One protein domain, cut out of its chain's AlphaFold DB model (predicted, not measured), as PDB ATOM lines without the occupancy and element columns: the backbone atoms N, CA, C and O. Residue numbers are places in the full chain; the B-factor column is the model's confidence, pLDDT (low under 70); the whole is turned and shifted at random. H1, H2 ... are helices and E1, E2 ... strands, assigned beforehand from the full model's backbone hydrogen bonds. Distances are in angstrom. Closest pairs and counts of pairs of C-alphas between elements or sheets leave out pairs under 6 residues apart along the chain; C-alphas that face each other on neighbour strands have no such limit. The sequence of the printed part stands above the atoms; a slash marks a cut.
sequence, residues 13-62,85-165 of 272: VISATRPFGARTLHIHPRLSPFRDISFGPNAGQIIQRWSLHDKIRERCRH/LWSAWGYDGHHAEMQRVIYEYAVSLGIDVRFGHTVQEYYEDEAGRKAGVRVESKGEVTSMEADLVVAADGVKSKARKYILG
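What this domain is: This is residues 13 to 62 and 85 to 165 of the 272 residues of the protein "FAD_binding_3 domain-containing protein" of Coniophora puteana (strain RWD-64-598) (UniProt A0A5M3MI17). This is a two-lobed model: the larger lobe is a sandwich of two sheets, E5 E2 E1 E9 and E6 E7 E8, with H4 packed on strand E6, and the smaller lobe holds the strand pair E3 and E4 with the short helices H1 and H2. The long helix H3 and, at low confidence, residues 29 to 35 bridge the two lobes. The printed part has 131 residues, with four named helices and nine named strands in the order E1 E2 E3 H1 H2 E4 H3 E5 E6 E7 E8 E9 H4, and its class is mixed, helices and strands. The four-stranded sheet is mixed, while E6 E7 E8 and E3 E4 are antiparallel. The whole is only just loose, close to compact, with a radius of gyration of the C-alphas of 17.0 A, and its spans are 51 by 34 by 29 A.

How they stand to each other: Start at E1, residues 13 to 16, which forms an antiparallel hairpin with E2, residues 23 to 28; look there for N 14 and O 25, 2.8 A apart. Next comes E3, residues 36 to 39, antiparallel to E4, residues 91 to 94, with N 39 and O 91 at 2.8 A. H1, residues 41 to 49, is close to but not clearly touching H2, residues 53 to 58; their closest C-alphas, those of Ile 47 and His 53, are 6.0 A apart. H3, residues 95 to 108, only just touches H2, with 3 pairs of C-alphas within 8 A, through its residues 98 to 101 alone; the closest C-alphas are those of Ile 56 and Met 98, 5.9 A apart, at a steep tilt of 41 degrees, opposite ways. E5, residues 112 to 115, is the parallel neighbour of E2, with N 114 and O 26 at 2.8 A, and H3 only grazes their sheet with residues 103 to 107. E6, residues 118 to 125, E7, residues 130 to 137, and E8, residues 140 to 146, form a meander, each strand the antiparallel neighbour of the one before; find N 132 and O 123 at 2.8 A, then N 135 and O 142 at 2.8 A. E9, residues 148 to 150, is antiparallel to E1, with N 150 and O 13 at 2.9 A, and completes the sheet E5 E2 E1 E9. That sheet and the strongly twisted E6 E7 E8 make a sandwich, two sheets face to face, 10.2 A centre to centre where they face each other, their strands at 38 degrees. H4, residues 158 to 164, is on the sheet E6 E7 E8 at a height of 8.0 A, only just over E6, with 3 of its C-alphas there; the closest C-alphas are those of Tyr 122 and Ala 159, 6.3 A apart. Every O i to N i+4 pair is within hydrogen-bond range in H2, H3 and H4, and 4 of 5 are in H1.

Where its parts are: Find C-alpha 13 at (-150.801, 29.493, 81.694), where E1 begins; E2 then runs 16.1 A. H1 measures 12.4 A. H3 begins at C-alpha 95, (-144.001, 36.782, 97.846), and runs 19.9 A. E6 runs 20.5 A and bends by 52 degrees at residue 121, E7 runs 21.6 A and E8 runs 19.6 A. H4 measures 10.1 A and ends at C-alpha 164, (-169.427, 26.545, 85.561).

The domain as a whole: The two C-alphas farthest apart are those of His 62 and Ala 127, at 53.6 A. Residues 63 to 84 are not printed, and C-alphas 62 and 85 stand 14.5 A apart across that cut. Of the links that are printed whole, none is long. The mean pLDDT of the printed part is 81.6, and residues 13 to 35, which include E1 and E2, are under 70.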
ATOM      1  N   VAL A  13    -151.681  30.352  82.497       45.91
ATOM      2  CA  VAL A  13    -150.801  29.493  81.694       45.91
ATOM      3  C   VAL A  13    -151.517  29.095  80.406       45.91
ATOM      4  O   VAL A  13    -152.601  28.522  80.424       45.91
ATOM      5  N   ILE A  14    -150.916  29.390  79.262       43.19
ATOM      6  CA  ILE A  14    -151.377  28.926  77.954       43.19
ATOM      7  C   ILE A  14    -150.314  27.955  77.442       43.19
ATOM      8  O   ILE A  14    -149.153  28.320  77.284       43.19
ATOM      9  N   SER A  15    -150.682  26.696  77.215       39.41
ATOM     10  CA  SER A  15    -149.736  25.663  76.786       39.41
ATOM     11  C   SER A  15    -150.100  25.171  75.389       39.41
ATOM     12  O   SER A  15    -151.056  24.420  75.223       39.41
ATOM     13  N   ALA A  16    -149.323  25.547  74.371       34.41
ATOM     14  CA  ALA A  16    -149.459  24.978  73.029       34.41
ATOM     15  C   ALA A  16    -148.528  23.757  72.875       34.41
ATOM     16  O   ALA A  16    -147.335  23.841  73.183       34.41
ATOM     17  N   THR A  17    -149.042  22.621  72.390       37.31
ATOM     18  CA  THR A  17    -148.275  21.368  72.258       37.31
ATOM     19  C   THR A  17    -148.487  20.659  70.923       37.31
ATOM     20  O   THR A  17    -149.567  20.159  70.631       37.31
ATOM     21  N   ARG A  18    -147.377  20.423  70.212       27.14
ATOM     22  CA  ARG A  18    -147.125  19.227  69.381       27.14
ATOM     23  C   ARG A  18    -145.651  18.788  69.593       27.14
ATOM     24  O   ARG A  18    -144.828  19.617  69.967       27.14
ATOM     25  N   PRO A  19    -145.261  17.513  69.417       37.06
ATOM     26  CA  PRO A  19    -145.308  16.463  70.438       37.06
ATOM     27  C   PRO A  19    -144.034  16.295  71.303       37.06
ATOM     28  O   PRO A  19    -144.032  15.423  72.159       37.06
ATOM     29  N   PHE A  20    -142.959  17.079  71.137       35.12
ATOM     30  CA  PHE A  20    -141.683  16.855  71.866       35.12
ATOM     31  C   PHE A  20    -140.912  18.145  72.231       35.12
ATOM     32  O   PHE A  20    -139.689  18.146  72.321       35.12
ATOM     33  N   GLY A  21    -141.614  19.258  72.448       40.22
ATOM     34  CA  GLY A  21    -141.005  20.547  72.796       40.22
ATOM     35  C   GLY A  21    -142.073  21.607  73.034       40.22
ATOM     36  O   GLY A  21    -142.389  22.381  72.133       40.22
ATOM     37  N   ALA A  22    -142.691  21.590  74.217       47.81
ATOM     38  CA  ALA A  22    -143.776  22.506  74.553       47.81
ATOM     39  C   ALA A  22    -143.286  23.963  74.512       47.81
ATOM     40  O   ALA A  22    -142.335  24.321  75.206       47.81
ATOM     41  N   ARG A  23    -143.948  24.812  73.714       51.84
ATOM     42  CA  ARG A  23    -143.831  26.267  73.852       51.84
ATOM     43  C   ARG A  23    -144.895  26.699  74.845       51.84
ATOM     44  O   ARG A  23    -146.058  26.879  74.485       51.84
ATOM     45  N   THR A  24    -144.494  26.805  76.101       56.75
ATOM     46  CA  THR A  24    -145.376  27.289  77.156       56.75
ATOM     47  C   THR A  24    -145.359  28.810  77.142       56.75
ATOM     48  O   THR A  24    -144.295  29.424  77.219       56.75
ATOM     49  N   LEU A  25    -146.541  29.404  77.008       53.22
ATOM     50  CA  LEU A  25    -146.754  30.838  77.045       53.22
ATOM     51  C   LEU A  25    -147.473  31.199  78.346       53.22
ATOM     52  O   LEU A  25    -148.620  30.822  78.566       53.22
ATOM     53  N   HIS A  26    -146.834  31.983  79.201       61.88
ATOM     54  CA  HIS A  26    -147.460  32.474  80.422       61.88
ATOM     55  C   HIS A  26    -147.902  33.917  80.242       61.88
ATOM     56  O   HIS A  26    -147.115  34.775  79.851       61.88
ATOM     57  N   ILE A  27    -149.160  34.193  80.567       55.44
ATOM     58  CA  ILE A  27    -149.739  35.529  80.540       55.44
ATOM     59  C   ILE A  27    -149.951  36.010  81.968       55.44
ATOM     60  O   ILE A  27    -150.645  35.381  82.772       55.44
ATOM     61  N   HIS A  28    -149.374  37.165  82.281       61.50
ATOM     62  CA  HIS A  28    -149.504  37.764  83.599       61.50
ATOM     63  C   HIS A  28    -149.763  39.264  83.495       61.50
ATOM     64  O   HIS A  28    -149.115  39.941  82.699       61.50
ATOM     65  N   PRO A  29    -150.666  39.839  84.306       53.78
ATOM     66  CA  PRO A  29    -150.833  41.283  84.316       53.78
ATOM     67  C   PRO A  29    -149.551  41.971  84.805       53.78
ATOM     68  O   PRO A  29    -148.989  42.767  84.056       53.78
ATOM     69  N   ARG A  30    -149.070  41.650  86.018       57.31
ATOM     70  CA  ARG A  30    -147.858  42.195  86.667       57.31
ATOM     71  C   ARG A  30    -147.481  41.346  87.882       57.31
ATOM     72  O   ARG A  30    -148.391  40.874  88.556       57.31
ATOM     73  N   LEU A  31    -146.191  41.263  88.223       58.66
ATOM     74  CA  LEU A  31    -145.753  40.730  89.521       58.66
ATOM     75  C   LEU A  31    -146.334  41.593  90.656       58.66
ATOM     76  O   LEU A  31    -146.287  42.824  90.592       58.66
ATOM     77  N   SER A  32    -146.932  40.964  91.673       57.09
ATOM     78  CA  SER A  32    -147.554  41.694  92.784       57.09
ATOM     79  C   SER A  32    -146.504  41.985  93.862       57.09
ATOM     80  O   SER A  32    -145.952  41.027  94.401       57.09
ATOM     81  N   PRO A  33    -146.252  43.254  94.239       54.31
ATOM     82  CA  PRO A  33    -145.074  43.562  95.052       54.31
ATOM     83  C   PRO A  33    -145.243  43.385  96.566       54.31
ATOM     84  O   PRO A  33    -144.288  43.637  97.277       54.31
ATOM     85  N   PHE A  34    -146.426  43.036  97.091       57.91
ATOM     86  CA  PHE A  34    -146.746  43.381  98.488       57.91
ATOM     87  C   PHE A  34    -147.481  42.287  99.260       57.91
ATOM     88  O   PHE A  34    -148.654  42.459  99.612       57.91
ATOM     89  N   ARG A  35    -146.842  41.140  99.516       68.06
ATOM     90  CA  ARG A  35    -147.335  40.150 100.493       68.06
ATOM     91  C   ARG A  35    -146.189  39.302 101.024       68.06
ATOM     92  O   ARG A  35    -145.301  38.969 100.254       68.06
ATOM     93  N   ASP A  36    -146.361  38.796 102.234       75.12
ATOM     94  CA  ASP A  36    -145.732  37.540 102.624       75.12
ATOM     95  C   ASP A  36    -146.587  36.352 102.185       75.12
ATOM     96  O   ASP A  36    -147.816  36.456 102.063       75.12
ATOM     97  N   ILE A  37    -145.919  35.234 101.923       83.25
ATOM     98  CA  ILE A  37    -146.533  33.941 101.627       83.25
ATOM     99  C   ILE A  37    -145.726  32.827 102.295       83.25
ATOM    100  O   ILE A  37    -144.519  32.951 102.506       83.25
ATOM    101  N   SER A  38    -146.428  31.737 102.584       87.00
ATOM    102  CA  SER A  38    -145.889  30.530 103.186       87.00
ATOM    103  C   SER A  38    -146.122  29.340 102.270       87.00
ATOM    104  O   SER A  38    -147.263  29.020 101.923       87.00
ATOM    105  N   PHE A  39    -145.047  28.650 101.906       89.62
ATOM    106  CA  PHE A  39    -145.095  27.327 101.302       89.62
ATOM    107  C   PHE A  39    -144.870  26.285 102.384       89.62
ATOM    108  O   PHE A  39    -143.791  26.200 102.964       89.62
ATOM    109  N   GLY A  40    -145.886  25.462 102.634       90.75
ATOM    110  CA  GLY A  40    -145.732  24.304 103.506       90.75
ATOM    111  C   GLY A  40    -144.769  23.258 102.916       90.75
ATOM    112  O   GLY A  40    -144.479  23.285 101.713       90.75
ATOM    113  N   PRO A  41    -144.325  22.278 103.727       91.75
ATOM    114  CA  PRO A  41    -143.415  21.216 103.287       91.75
ATOM    115  C   PRO A  41    -143.890  20.458 102.036       91.75
ATOM    116  O   PRO A  41    -143.091  20.068 101.191       91.75
ATOM    117  N   ASN A  42    -145.203  20.306 101.853       91.38
ATOM    118  CA  ASN A  42    -145.798  19.702 100.660       91.38
ATOM    119  C   ASN A  42    -145.428  20.443  99.362       91.38
ATOM    120  O   ASN A  42    -145.041  19.810  98.382       91.38
ATOM    121  N   ALA A  43    -145.516  21.775  99.354       89.44
ATOM    122  CA  ALA A  43    -145.075  22.587  98.221       89.44
ATOM    123  C   ALA A  43    -143.543  22.610  98.130       89.44
ATOM    124  O   ALA A  43    -142.974  22.618  97.037       89.44
ATOM    125  N   GLY A  44    -142.865  22.548  99.274       91.31
ATOM    126  CA  GLY A  44    -141.417  22.576  99.307       91.31
ATOM    127  C   GLY A  44    -140.726  21.378  98.666       91.31
ATOM    128  O   GLY A  44    -139.669  21.557  98.062       91.31
ATOM    129  N   GLN A  45    -141.352  20.197  98.679       91.69
ATOM    130  CA  GLN A  45    -140.861  19.045  97.913       91.69
ATOM    131  C   GLN A  45    -140.746  19.353  96.415       91.69
ATOM    132  O   GLN A  45    -139.805  18.909  95.760       91.69
ATOM    133  N   ILE A  46    -141.688  20.121  95.864       89.69
ATOM    134  CA  ILE A  46    -141.691  20.503  94.446       89.69
ATOM    135  C   ILE A  46    -140.550  21.488  94.176       89.69
ATOM    136  O   ILE A  46    -139.773  21.291  93.245       89.69
ATOM    137  N   ILE A  47    -140.385  22.486  95.048       90.56
ATOM    138  CA  ILE A  47    -139.281  23.457  94.978       90.56
ATOM    139  C   ILE A  47    -137.915  22.753  95.020       90.56
ATOM    140  O   ILE A  47    -137.014  23.093  94.251       90.56
ATOM    141  N   GLN A  48    -137.760  21.747  95.886       91.31
ATOM    142  CA  GLN A  48    -136.531  20.954  95.976       91.31
ATOM    143  C   GLN A  48    -136.273  20.151  94.695       91.31
ATOM    144  O   GLN A  48    -135.137  20.111  94.231       91.31
ATOM    145  N   ARG A  49    -137.308  19.559  94.079       91.62
ATOM    146  CA  ARG A  49    -137.174  18.826  92.803       91.62
ATOM    147  C   ARG A  49    -136.707  19.718  91.655       91.62
ATOM    148  O   ARG A  49    -135.936  19.265  90.817       91.62
ATOM    149  N   TRP A  50    -137.108  20.987  91.644       89.56
ATOM    150  CA  TRP A  50    -136.615  21.978  90.677       89.56
ATOM    151  C   TRP A  50    -135.220  22.523  91.006       89.56
ATOM    152  O   TRP A  50    -134.737  23.418  90.319       89.56
ATOM    153  N   SER A  51    -134.554  22.003  92.045       93.69
ATOM    154  CA  SER A  51    -133.241  22.479  92.501       93.69
ATOM    155  C   SER A  51    -133.232  23.977  92.848       93.69
ATOM    156  O   SER A  51    -132.230  24.667  92.672       93.69
ATOM    157  N   LEU A  52    -134.362  24.496  93.346       92.25
ATOM    158  CA  LEU A  52    -134.521  25.904  93.732       92.25
ATOM    159  C   LEU A  52    -134.396  26.144  95.242       92.25
ATOM    160  O   LEU A  52    -134.542  27.285  95.676       92.25
ATOM    161  N   HIS A  53    -134.122  25.097  96.027       93.62
ATOM    162  CA  HIS A  53    -134.053  25.158  97.489       93.62
ATOM    163  C   HIS A  53    -133.188  26.320  97.983       93.62
ATOM    164  O   HIS A  53    -133.708  27.210  98.647       93.62
ATOM    165  N   ASP A  54    -131.910  26.351  97.601       94.56
ATOM    166  CA  ASP A  54    -130.962  27.347  98.110       94.56
ATOM    167  C   ASP A  54    -131.363  28.772  97.708       94.56
ATOM    168  O   ASP A  54    -131.352  29.683  98.534       94.56
ATOM    169  N   LYS A  55    -131.814  28.957  96.458       93.62
ATOM    170  CA  LYS A  55    -132.227  30.267  95.925       93.62
ATOM    171  C   LYS A  55    -133.455  30.830  96.640       93.62
ATOM    172  O   LYS A  55    -133.519  32.034  96.890       93.62
ATOM    173  N   ILE A  56    -134.447  29.986  96.926       91.50
ATOM    174  CA  ILE A  56    -135.657  30.409  97.639       91.50
ATOM    175  C   ILE A  56    -135.345  30.594  99.121       91.50
ATOM    176  O   ILE A  56    -135.655  31.648  99.666       91.50
ATOM    177  N   ARG A  57    -134.671  29.623  99.747       91.00
ATOM    178  CA  ARG A  57    -134.328  29.654 101.171       91.00
ATOM    179  C   ARG A  57    -133.514  30.889 101.536       91.00
ATOM    180  O   ARG A  57    -133.794  31.502 102.554       91.00
ATOM    181  N   GLU A  58    -132.567  31.301 100.694       90.75
ATOM    182  CA  GLU A  58    -131.805  32.535 100.904       90.75
ATOM    183  C   GLU A  58    -132.723  33.744 101.152       90.75
ATOM    184  O   GLU A  58    -132.422  34.560 102.016       90.75
ATOM    185  N   ARG A  59    -133.851  33.846 100.438       87.38
ATOM    186  CA  ARG A  59    -134.821  34.956 100.511       87.38
ATOM    187  C   ARG A  59    -135.901  34.761 101.574       87.38
ATOM    188  O   ARG A  59    -136.737  35.645 101.750       87.38
ATOM    189  N   CYS A  60    -135.913  33.612 102.239       89.25
ATOM    190  CA  CYS A  60    -136.889  33.292 103.262       89.25
ATOM    191  C   CYS A  60    -136.458  33.786 104.637       89.25
ATOM    192  O   CYS A  60    -135.280  34.006 104.924       89.25
ATOM    193  N   ARG A  61    -137.466  33.907 105.487       88.38
ATOM    194  CA  ARG A  61    -137.348  34.034 106.924       88.38
ATOM    195  C   ARG A  61    -136.927  32.701 107.541       88.38
ATOM    196  O   ARG A  61    -137.409  31.647 107.121       88.38
ATOM    197  N   HIS A  62    -136.093  32.754 108.571       89.75
ATOM    198  CA  HIS A  62    -135.606  31.587 109.299       89.75
ATOM    199  C   HIS A  62    -135.954  31.697 110.780       89.75
ATOM    200  O   HIS A  62    -135.222  32.305 111.546       89.75
ATOM    201  N   LEU A  85    -139.631  18.987 107.761       88.75
ATOM    202  CA  LEU A  85    -140.646  18.000 108.159       88.75
ATOM    203  C   LEU A  85    -140.775  16.936 107.073       88.75
ATOM    204  O   LEU A  85    -141.023  17.263 105.914       88.75
ATOM    205  N   TRP A  86    -140.608  15.659 107.435       88.25
ATOM    206  CA  TRP A  86    -140.634  14.531 106.486       88.25
ATOM    207  C   TRP A  86    -139.715  14.754 105.269       88.25
ATOM    208  O   TRP A  86    -140.118  14.569 104.121       88.25
ATOM    209  N   SER A  87    -138.484  15.208 105.532       88.00
ATOM    210  CA  SER A  87    -137.461  15.544 104.523       88.00
ATOM    211  C   SER A  87    -137.824  16.695 103.575       88.00
ATOM    212  O   SER A  87    -137.131  16.921 102.581       88.00
ATOM    213  N   ALA A  88    -138.884  17.439 103.885       90.31
ATOM    214  CA  ALA A  88    -139.359  18.548 103.084       90.31
ATOM    215  C   ALA A  88    -139.282  19.873 103.846       90.31
ATOM    216  O   ALA A  88    -139.573  19.955 105.041       90.31
ATOM    217  N   TRP A  89    -138.883  20.923 103.136       92.88
ATOM    218  CA  TRP A  89    -138.721  22.259 103.706       92.88
ATOM    219  C   TRP A  89    -139.977  23.104 103.528       92.88
ATOM    220  O   TRP A  89    -140.609  23.056 102.479       92.88
ATOM    221  N   GLY A  90    -140.317  23.898 104.540       91.75
ATOM    222  CA  GLY A  90    -141.203  25.044 104.371       91.75
ATOM    223  C   GLY A  90    -140.410  26.270 103.916       91.75
ATOM    224  O   GLY A  90    -139.209  26.358 104.174       91.75
ATOM    225  N   TYR A  91    -141.077  27.199 103.239       91.31
ATOM    226  CA  TYR A  91    -140.487  28.459 102.791       91.31
ATOM    227  C   TYR A  91    -141.443  29.600 103.112       91.31
ATOM    228  O   TYR A  91    -142.532  29.670 102.545       91.31
ATOM    229  N   ASP A  92    -141.023  30.495 103.998       89.44
ATOM    230  CA  ASP A  92    -141.793  31.668 104.399       89.44
ATOM    231  C   ASP A  92    -141.024  32.922 104.016       89.44
ATOM    232  O   ASP A  92    -139.848  33.044 104.340       89.44
ATOM    233  N   GLY A  93    -141.657  33.878 103.349       85.94
ATOM    234  CA  GLY A  93    -140.985  35.137 103.047       85.94
ATOM    235  C   GLY A  93    -141.769  36.032 102.110       85.94
ATOM    236  O   GLY A  93    -142.962  35.829 101.864       85.94
ATOM    237  N   HIS A  94    -141.057  36.997 101.536       82.31
ATOM    238  CA  HIS A  94    -141.661  37.970 100.648       82.31
ATOM    239  C   HIS A  94    -142.085  37.326  99.318       82.31
ATOM    240  O   HIS A  94    -141.271  36.791  98.556       82.31
ATOM    241  N   HIS A  95    -143.382  37.399  99.017       81.56
ATOM    242  CA  HIS A  95    -144.001  36.782  97.846       81.56
ATOM    243  C   HIS A  95    -143.328  37.221  96.547       81.56
ATOM    244  O   HIS A  95    -143.071  36.386  95.685       81.56
ATOM    245  N   ALA A  96    -143.016  38.513  96.401       82.06
ATOM    246  CA  ALA A  96    -142.410  39.019  95.173       82.06
ATOM    247  C   ALA A  96    -141.000  38.449  94.945       82.06
ATOM    248  O   ALA A  96    -140.655  38.121  93.813       82.06
ATOM    249  N   GLU A  97    -140.213  38.269  96.011       85.06
ATOM    250  CA  GLU A  97    -138.861  37.710  95.917       85.06
ATOM    251  C   GLU A  97    -138.893  36.224  95.555       85.06
ATOM    252  O   GLU A  97    -138.152  35.780  94.678       85.06
ATOM    253  N   MET A  98    -139.800  35.455  96.158       85.69
ATOM    254  CA  MET A  98    -139.974  34.046  95.799       85.69
ATOM    255  C   MET A  98    -140.537  33.884  94.384       85.69
ATOM    256  O   MET A  98    -140.033  33.074  93.607       85.69
ATOM    257  N   GLN A  99    -141.532  34.692  94.008       84.44
ATOM    258  CA  GLN A  99    -142.097  34.681  92.660       84.44
ATOM    259  C   GLN A  99    -141.039  35.044  91.611       84.44
ATOM    260  O   GLN A  99    -141.028  34.452  90.533       84.44
ATOM    261  N   ARG A 100    -140.118  35.963  91.933       86.81
ATOM    262  CA  ARG A 100    -138.987  36.322  91.072       86.81
ATOM    263  C   ARG A 100    -138.060  35.136  90.818       86.81
ATOM    264  O   ARG A 100    -137.737  34.890  89.661       86.81
ATOM    265  N   VAL A 101    -137.700  34.359  91.843       89.88
ATOM    266  CA  VAL A 101    -136.871  33.149  91.668       89.88
ATOM    267  C   VAL A 101    -137.549  32.138  90.742       89.88
ATOM    268  O   VAL A 101    -136.906  31.590  89.846       89.88
ATOM    269  N   ILE A 102    -138.852  31.905  90.922       87.31
ATOM    270  CA  ILE A 102    -139.602  30.959  90.084       87.31
ATOM    271  C   ILE A 102    -139.743  31.498  88.648       87.31
ATOM    272  O   ILE A 102    -139.627  30.736  87.689       87.31
ATOM    273  N   TYR A 103    -139.939  32.808  88.478       85.62
ATOM    274  CA  TYR A 103    -139.968  33.460  87.166       85.62
ATOM    275  C   TYR A 103    -138.626  33.341  86.431       85.62
ATOM    276  O   TYR A 103    -138.597  32.913  85.279       85.62
ATOM    277  N   GLU A 104    -137.516  33.675  87.092       87.69
ATOM    278  CA  GLU A 104    -136.166  33.560  86.527       87.69
ATOM    279  C   GLU A 104    -135.864  32.108  86.126       87.69
ATOM    280  O   GLU A 104    -135.302  31.859  85.057       87.69
ATOM    281  N   TYR A 105    -136.307  31.138  86.935       87.06
ATOM    282  CA  TYR A 105    -136.218  29.720  86.596       87.06
ATOM    283  C   TYR A 105    -137.035  29.372  85.345       87.06
ATOM    284  O   TYR A 105    -136.497  28.766  84.421       87.06
ATOM    285  N   ALA A 106    -138.295  29.807  85.259       83.19
ATOM    286  CA  ALA A 106    -139.136  29.572  84.085       83.19
ATOM    287  C   ALA A 106    -138.505  30.134  82.797       83.19
ATOM    288  O   ALA A 106    -138.423  29.431  81.789       83.19
ATOM    289  N   VAL A 107    -137.983  31.363  82.843       86.44
ATOM    290  CA  VAL A 107    -137.272  31.979  81.711       86.44
ATOM    291  C   VAL A 107    -136.025  31.175  81.334       86.44
ATOM    292  O   VAL A 107    -135.778  30.959  80.149       86.44
ATOM    293  N   SER A 108    -135.269  30.669  82.315       86.12
ATOM    294  CA  SER A 108    -134.086  29.830  82.061       86.12
ATOM    295  C   SER A 108    -134.406  28.509  81.349       86.12
ATOM    296  O   SER A 108    -133.554  27.971  80.645       86.12
ATOM    297  N   LEU A 109    -135.645  28.020  81.470       85.62
ATOM    298  CA  LEU A 109    -136.150  26.846  80.752       85.62
ATOM    299  C   LEU A 109    -136.654  27.179  79.333       85.62
ATOM    300  O   LEU A 109    -137.102  26.285  78.618       85.62
ATOM    301  N   GLY A 110    -136.598  28.448  78.918       84.69
ATOM    302  CA  GLY A 110    -137.067  28.911  77.610       84.69
ATOM    303  C   GLY A 110    -138.581  29.126  77.518       84.69
ATOM    304  O   GLY A 110    -139.124  29.168  76.414       84.69
ATOM    305  N   ILE A 111    -139.273  29.251  78.655       83.31
ATOM    306  CA  ILE A 111    -140.708  29.553  78.703       83.31
ATOM    307  C   ILE A 111    -140.939  31.010  78.269       83.31
ATOM    308  O   ILE A 111    -140.312  31.927  78.799       83.31
ATOM    309  N   ASP A 112    -141.862  31.233  77.327       84.00
ATOM    310  CA  ASP A 112    -142.255  32.578  76.886       84.00
ATOM    311  C   ASP A 112    -143.204  33.181  77.931       84.00
ATOM    312  O   ASP A 112    -144.305  32.679  78.151       84.00
ATOM    313  N   VAL A 113    -142.784  34.244  78.614       83.62
ATOM    314  CA  VAL A 113    -143.605  34.926  79.621       83.62
ATOM    315  C   VAL A 113    -143.937  36.329  79.131       83.62
ATOM    316  O   VAL A 113    -143.058  37.170  78.954       83.62
ATOM    317  N   ARG A 114    -145.230  36.609  78.954       84.12
ATOM    318  CA  ARG A 114    -145.744  37.888  78.459       84.12
ATOM    319  C   ARG A 114    -146.508  38.633  79.542       84.12
ATOM    320  O   ARG A 114    -147.603  38.246  79.957       84.12
ATOM    321  N   PHE A 115    -145.933  39.755  79.964       85.69
ATOM    322  CA  PHE A 115    -146.580  40.698  80.872       85.69
ATOM    323  C   PHE A 115    -147.481  41.691  80.128       85.69
ATOM    324  O   PHE A 115    -147.362  41.852  78.913       85.69
ATOM    325  N   GLY A 116    -148.384  42.376  80.836       83.81
ATOM    326  CA  GLY A 116    -149.245  43.406  80.233       83.81
ATOM    327  C   GLY A 116    -150.299  42.850  79.268       83.81
ATOM    328  O   GLY A 116    -150.754  43.550  78.363       83.81
ATOM    329  N   HIS A 117    -150.654  41.581  79.450       85.56
ATOM    330  CA  HIS A 117    -151.652  40.864  78.671       85.56
ATOM    331  C   HIS A 117    -152.778  40.435  79.619       85.56
ATOM    332  O   HIS A 117    -152.552  39.713  80.593       85.56
ATOM    333  N   THR A 118    -154.000  40.895  79.364       86.25
ATOM    334  CA  THR A 118    -155.163  40.598  80.207       86.25
ATOM    335  C   THR A 118    -156.119  39.686  79.458       86.25
ATOM    336  O   THR A 118    -156.767  40.109  78.507       86.25
ATOM    337  N   VAL A 119    -156.249  38.430  79.901       88.81
ATOM    338  CA  VAL A 119    -157.267  37.518  79.345       88.81
ATOM    339  C   VAL A 119    -158.668  38.058  79.645       88.81
ATOM    340  O   VAL A 119    -159.043  38.241  80.814       88.81
ATOM    341  N   GLN A 120    -159.424  38.301  78.579       90.50
ATOM    342  CA  GLN A 120    -160.788  38.805  78.597       90.50
ATOM    343  C   GLN A 120    -161.822  37.685  78.560       90.50
ATOM    344  O   GLN A 120    -162.787  37.748  79.321       90.50
ATOM    345  N   GLU A 121    -161.575  36.654  77.757       91.88
ATOM    346  CA  GLU A 121    -162.500  35.552  77.491       91.88
ATOM    347  C   GLU A 121    -161.717  34.257  77.237       91.88
ATOM    348  O   GLU A 121    -160.592  34.312  76.736       91.88
ATOM    349  N   TYR A 122    -162.320  33.119  77.584       92.81
ATOM    350  CA  TYR A 122    -161.849  31.772  77.256       92.81
ATOM    351  C   TYR A 122    -162.827  31.147  76.261       92.81
ATOM    352  O   TYR A 122    -164.026  31.411  76.353       92.81
ATOM    353  N   TYR A 123    -162.328  30.341  75.329       93.12
ATOM    354  CA  TYR A 123    -163.160  29.632  74.364       93.12
ATOM    355  C   TYR A 123    -162.541  28.291  73.957       93.12
ATOM    356  O   TYR A 123    -161.329  28.091  74.063       93.12
ATOM    357  N   GLU A 124    -163.386  27.402  73.447       93.88
ATOM    358  CA  GLU A 124    -163.010  26.126  72.845       93.88
ATOM    359  C   GLU A 124    -163.595  26.064  71.430       93.88
ATOM    360  O   GLU A 124    -164.750  26.428  71.209       93.88
ATOM    361  N   ASP A 125    -162.777  25.645  70.468       91.31
ATOM    362  CA  ASP A 125    -163.171  25.361  69.091       91.31
ATOM    363  C   ASP A 125    -163.075  23.850  68.862       91.31
ATOM    364  O   ASP A 125    -162.001  23.293  68.607       91.31
ATOM    365  N   GLU A 126    -164.221  23.180  68.969       89.50
ATOM    366  CA  GLU A 126    -164.327  21.737  68.750       89.50
ATOM    367  C   GLU A 126    -163.979  21.344  67.308       89.50
ATOM    368  O   GLU A 126    -163.343  20.310  67.089       89.50
ATOM    369  N   ALA A 127    -164.345  22.174  66.324       89.38
ATOM    370  CA  ALA A 127    -164.113  21.889  64.911       89.38
ATOM    371  C   ALA A 127    -162.622  22.003  64.564       89.38
ATOM    372  O   ALA A 127    -162.061  21.122  63.908       89.38
ATOM    373  N   GLY A 128    -161.962  23.055  65.056       86.81
ATOM    374  CA  GLY A 128    -160.519  23.257  64.930       86.81
ATOM    375  C   GLY A 128    -159.676  22.398  65.877       86.81
ATOM    376  O   GLY A 128    -158.462  22.288  65.684       86.81
ATOM    377  N   ARG A 129    -160.300  21.755  66.878       90.06
ATOM    378  CA  ARG A 129    -159.646  21.028  67.982       90.06
ATOM    379  C   ARG A 129    -158.626  21.897  68.720       90.06
ATOM    380  O   ARG A 129    -157.490  21.476  68.956       90.06
ATOM    381  N   LYS A 130    -159.031  23.123  69.049       90.62
ATOM    382  CA  LYS A 130    -158.208  24.120  69.740       90.62
ATOM    383  C   LYS A 130    -158.947  24.699  70.933       90.62
ATOM    384  O   LYS A 130    -160.167  24.773  70.953       90.62
ATOM    385  N   ALA A 131    -158.182  25.143  71.918       90.50
ATOM    386  CA  ALA A 131    -158.655  26.010  72.981       90.50
ATOM    387  C   ALA A 131    -157.973  27.369  72.834       90.50
ATOM    388  O   ALA A 131    -156.859  27.465  72.313       90.50
ATOM    389  N   GLY A 132    -158.615  28.431  73.297       90.44
ATOM    390  CA  GLY A 132    -158.068  29.762  73.132       90.44
ATOM    391  C   GLY A 132    -158.536  30.760  74.166       90.44
ATOM    392  O   GLY A 132    -159.400  30.512  75.011       90.44
ATOM    393  N   VAL A 133    -157.902  31.922  74.099       92.12
ATOM    394  CA  VAL A 133    -158.240  33.082  74.912       92.12
ATOM    395  C   VAL A 133    -158.264  34.336  74.057       92.12
ATOM    396  O   VAL A 133    -157.436  34.510  73.163       92.12
ATOM    397  N   ARG A 134    -159.177  35.254  74.375       92.38
ATOM    398  CA  ARG A 134    -159.070  36.641  73.913       92.38
ATOM    399  C   ARG A 134    -158.256  37.427  74.920       92.38
ATOM    400  O   ARG A 134    -158.566  37.418  76.113       92.38
ATOM    401  N   VAL A 135    -157.229  38.112  74.451       90.50
ATOM    402  CA  VAL A 135    -156.261  38.819  75.283       90.50
ATOM    403  C   VAL A 135    -156.222  40.277  74.876       90.50
ATOM    404  O   VAL A 135    -156.013  40.596  73.712       90.50
ATOM    405  N   GLU A 136    -156.395  41.156  75.852       90.50
ATOM    406  CA  GLU A 136    -156.181  42.585  75.682       90.50
ATOM    407  C   GLU A 136    -154.728  42.943  76.013       90.50
ATOM    408  O   GLU A 136    -154.234  42.622  77.101       90.50
ATOM    409  N   SER A 137    -154.049  43.630  75.098       88.94
ATOM    410  CA  SER A 137    -152.740  44.237  75.328       88.94
ATOM    411  C   SER A 137    -152.625  45.536  74.538       88.94
ATOM    412  O   SER A 137    -153.049  45.604  73.391       88.94
ATOM    413  N   LYS A 138    -152.075  46.590  75.155       90.50
ATOM    414  CA  LYS A 138    -151.913  47.923  74.535       90.50
ATOM    415  C   LYS A 138    -153.205  48.507  73.920       90.50
ATOM    416  O   LYS A 138    -153.132  49.296  72.987       90.50
ATOM    417  N   GLY A 139    -154.371  48.150  74.463       90.12
ATOM    418  CA  GLY A 139    -155.682  48.603  73.976       90.12
ATOM    419  C   GLY A 139    -156.251  47.792  72.807       90.12
ATOM    420  O   GLY A 139    -157.353  48.083  72.354       90.12
ATOM    421  N   GLU A 140    -155.543  46.761  72.342       92.06
ATOM    422  CA  GLU A 140    -155.996  45.865  71.280       92.06
ATOM    423  C   GLU A 140    -156.361  44.494  71.849       92.06
ATOM    424  O   GLU A 140    -155.687  43.974  72.741       92.06
ATOM    425  N   VAL A 141    -157.427  43.889  71.316       92.81
ATOM    426  CA  VAL A 141    -157.854  42.533  71.676       92.81
ATOM    427  C   VAL A 141    -157.454  41.572  70.566       92.81
ATOM    428  O   VAL A 141    -157.904  41.701  69.432       92.81
ATOM    429  N   THR A 142    -156.637  40.580  70.910       91.69
ATOM    430  CA  THR A 142    -156.166  39.537  69.991       91.69
ATOM    431  C   THR A 142    -156.565  38.155  70.498       91.69
ATOM    432  O   THR A 142    -156.685  37.936  71.706       91.69
ATOM    433  N   SER A 143    -156.798  37.217  69.581       90.81
ATOM    434  CA  SER A 143    -157.042  35.814  69.925       90.81
ATOM    435  C   SER A 143    -155.729  35.044  69.966       90.81
ATOM    436  O   SER A 143    -154.869  35.215  69.100       90.81
ATOM    437  N   MET A 144    -155.582  34.183  70.967       89.38
ATOM    438  CA  MET A 144    -154.450  33.274  71.097       89.38
ATOM    439  C   MET A 144    -154.967  31.852  71.262       89.38
ATOM    440  O   MET A 144    -155.782  31.599  72.148       89.38
ATOM    441  N   GLU A 145    -154.467  30.938  70.436       89.00
ATOM    442  CA  GLU A 145    -154.914  29.545  70.395       89.00
ATOM    443  C   GLU A 145    -153.803  28.580  70.783       89.00
ATOM    444  O   GLU A 145    -152.619  28.802  70.521       89.00
ATOM    445  N   ALA A 146    -154.213  27.484  71.406       86.19
ATOM    446  CA  ALA A 146    -153.360  26.422  71.890       86.19
ATOM    447  C   ALA A 146    -154.100  25.080  71.838       86.19
ATOM    448  O   ALA A 146    -155.311  25.008  71.639       86.19
ATOM    449  N   ASP A 147    -153.360  23.991  72.008       85.56
ATOM    450  CA  ASP A 147    -153.955  22.662  72.180       85.56
ATOM    451  C   ASP A 147    -154.556  22.497  73.587       85.56
ATOM    452  O   ASP A 147    -155.473  21.703  73.770       85.56
ATOM    453  N   LEU A 148    -154.058  23.261  74.572       84.62
ATOM    454  CA  LEU A 148    -154.560  23.285  75.942       84.62
ATOM    455  C   LEU A 148    -154.431  24.685  76.561       84.62
ATOM    456  O   LEU A 148    -153.396  25.350  76.465       84.62
ATOM    457  N   VAL A 149    -155.458  25.108  77.293       86.12
ATOM    458  CA  VAL A 149    -155.404  26.309  78.135       86.12
ATOM    459  C   VAL A 149    -155.490  25.893  79.600       86.12
ATOM    460  O   VAL A 149    -156.423  25.203  80.000       86.12
ATOM    461  N   VAL A 150    -154.521  26.319  80.415       86.75
ATOM    462  CA  VAL A 150    -154.482  26.043  81.857       86.75
ATOM    463  C   VAL A 150    -154.773  27.335  82.620       86.75
ATOM    464  O   VAL A 150    -153.913  28.189  82.849       86.75
ATOM    465  N   ALA A 151    -156.026  27.495  83.033       86.25
ATOM    466  CA  ALA A 151    -156.445  28.686  83.755       86.25
ATOM    467  C   ALA A 151    -156.011  28.652  85.232       86.25
ATOM    468  O   ALA A 151    -156.554  27.902  86.038       86.25
ATOM    469  N   ALA A 152    -155.069  29.526  85.595       84.69
ATOM    470  CA  ALA A 152    -154.642  29.792  86.973       84.69
ATOM    471  C   ALA A 152    -154.794  31.294  87.324       84.69
ATOM    472  O   ALA A 152    -153.917  31.956  87.877       84.69
ATOM    473  N   ASP A 153    -155.961  31.859  86.994       80.38
ATOM    474  CA  ASP A 153    -156.306  33.287  87.106       80.38
ATOM    475  C   ASP A 153    -156.884  33.723  88.473       80.38
ATOM    476  O   ASP A 153    -157.444  34.815  88.602       80.38
ATOM    477  N   GLY A 154    -156.692  32.905  89.512       80.50
ATOM    478  CA  GLY A 154    -156.921  33.261  90.914       80.50
ATOM    479  C   GLY A 154    -158.391  33.418  91.329       80.50
ATOM    480  O   GLY A 154    -159.328  32.953  90.681       80.50
ATOM    481  N   VAL A 155    -158.619  34.088  92.463       80.94
ATOM    482  CA  VAL A 155    -159.946  34.152  93.112       80.94
ATOM    483  C   VAL A 155    -161.034  34.806  92.247       80.94
ATOM    484  O   VAL A 155    -162.190  34.388  92.300       80.94
ATOM    485  N   LYS A 156    -160.673  35.769  91.388       81.75
ATOM    486  CA  LYS A 156    -161.579  36.441  90.431       81.75
ATOM    487  C   LYS A 156    -161.531  35.796  89.034       81.75
ATOM    488  O   LYS A 156    -161.621  36.497  88.028       81.75
ATOM    489  N   SER A 157    -161.335  34.476  88.987       85.88
ATOM    490  CA  SER A 157    -161.212  33.694  87.755       85.88
ATOM    491  C   SER A 157    -162.379  33.920  86.795       85.88
ATOM    492  O   SER A 157    -163.541  33.715  87.154       85.88
ATOM    493  N   LYS A 158    -162.058  34.278  85.548       88.50
ATOM    494  CA  LYS A 158    -163.037  34.300  84.452       88.50
ATOM    495  C   LYS A 158    -163.227  32.900  83.866       88.50
ATOM    496  O   LYS A 158    -164.324  32.587  83.415       88.50
ATOM    497  N   ALA A 159    -162.198  32.050  83.932       90.94
ATOM    498  CA  ALA A 159    -162.284  30.660  83.488       90.94
ATOM    499  C   ALA A 159    -163.275  29.853  84.328       90.94
ATOM    500  O   ALA A 159    -164.074  29.104  83.780       90.94
ATOM    501  N   ARG A 160    -163.290  30.055  85.653       91.25
ATOM    502  CA  ARG A 160    -164.250  29.385  86.539       91.25
ATOM    503  C   ARG A 160    -165.689  29.693  86.132       91.25
ATOM    504  O   ARG A 160    -166.501  28.781  86.065       91.25
ATOM    505  N   LYS A 161    -165.992  30.954  85.806       91.38
ATOM    506  CA  LYS A 161    -167.314  31.346  85.299       91.38
ATOM    507  C   LYS A 161    -167.627  30.702  83.944       91.38
ATOM    508  O   LYS A 161    -168.754  30.263  83.750       91.38
ATOM    509  N   TYR A 162    -166.654  30.652  83.032       91.56
ATOM    510  CA  TYR A 162    -166.806  30.000  81.725       91.56
ATOM    511  C   TYR A 162    -167.159  28.512  81.872       91.56
ATOM    512  O   TYR A 162    -168.142  28.065  81.297       91.56
ATOM    513  N   ILE A 163    -166.425  27.780  82.717       92.94
ATOM    514  CA  ILE A 163    -166.618  26.338  82.932       92.94
ATOM    515  C   ILE A 163    -167.927  26.043  83.679       92.94
ATOM    516  O   ILE A 163    -168.651  25.123  83.317       92.94
ATOM    517  N   LEU A 164    -168.238  26.799  84.738       93.88
ATOM    518  CA  LEU A 164    -169.427  26.545  85.561       93.88
ATOM    519  C   LEU A 164    -170.725  27.059  84.923       93.88
ATOM    520  O   LEU A 164    -171.808  26.634  85.318       93.88
ATOM    521  N   GLY A 165    -170.646  28.020  83.998       93.31
ATOM    522  CA  GLY A 165    -171.810  28.701  83.421       93.31
ATOM    523  C   GLY A 165    -172.485  29.717  84.355       93.31
ATOM    524  O   GLY A 165    -173.443  30.378  83.956       93.31
TER     525      GLY A 165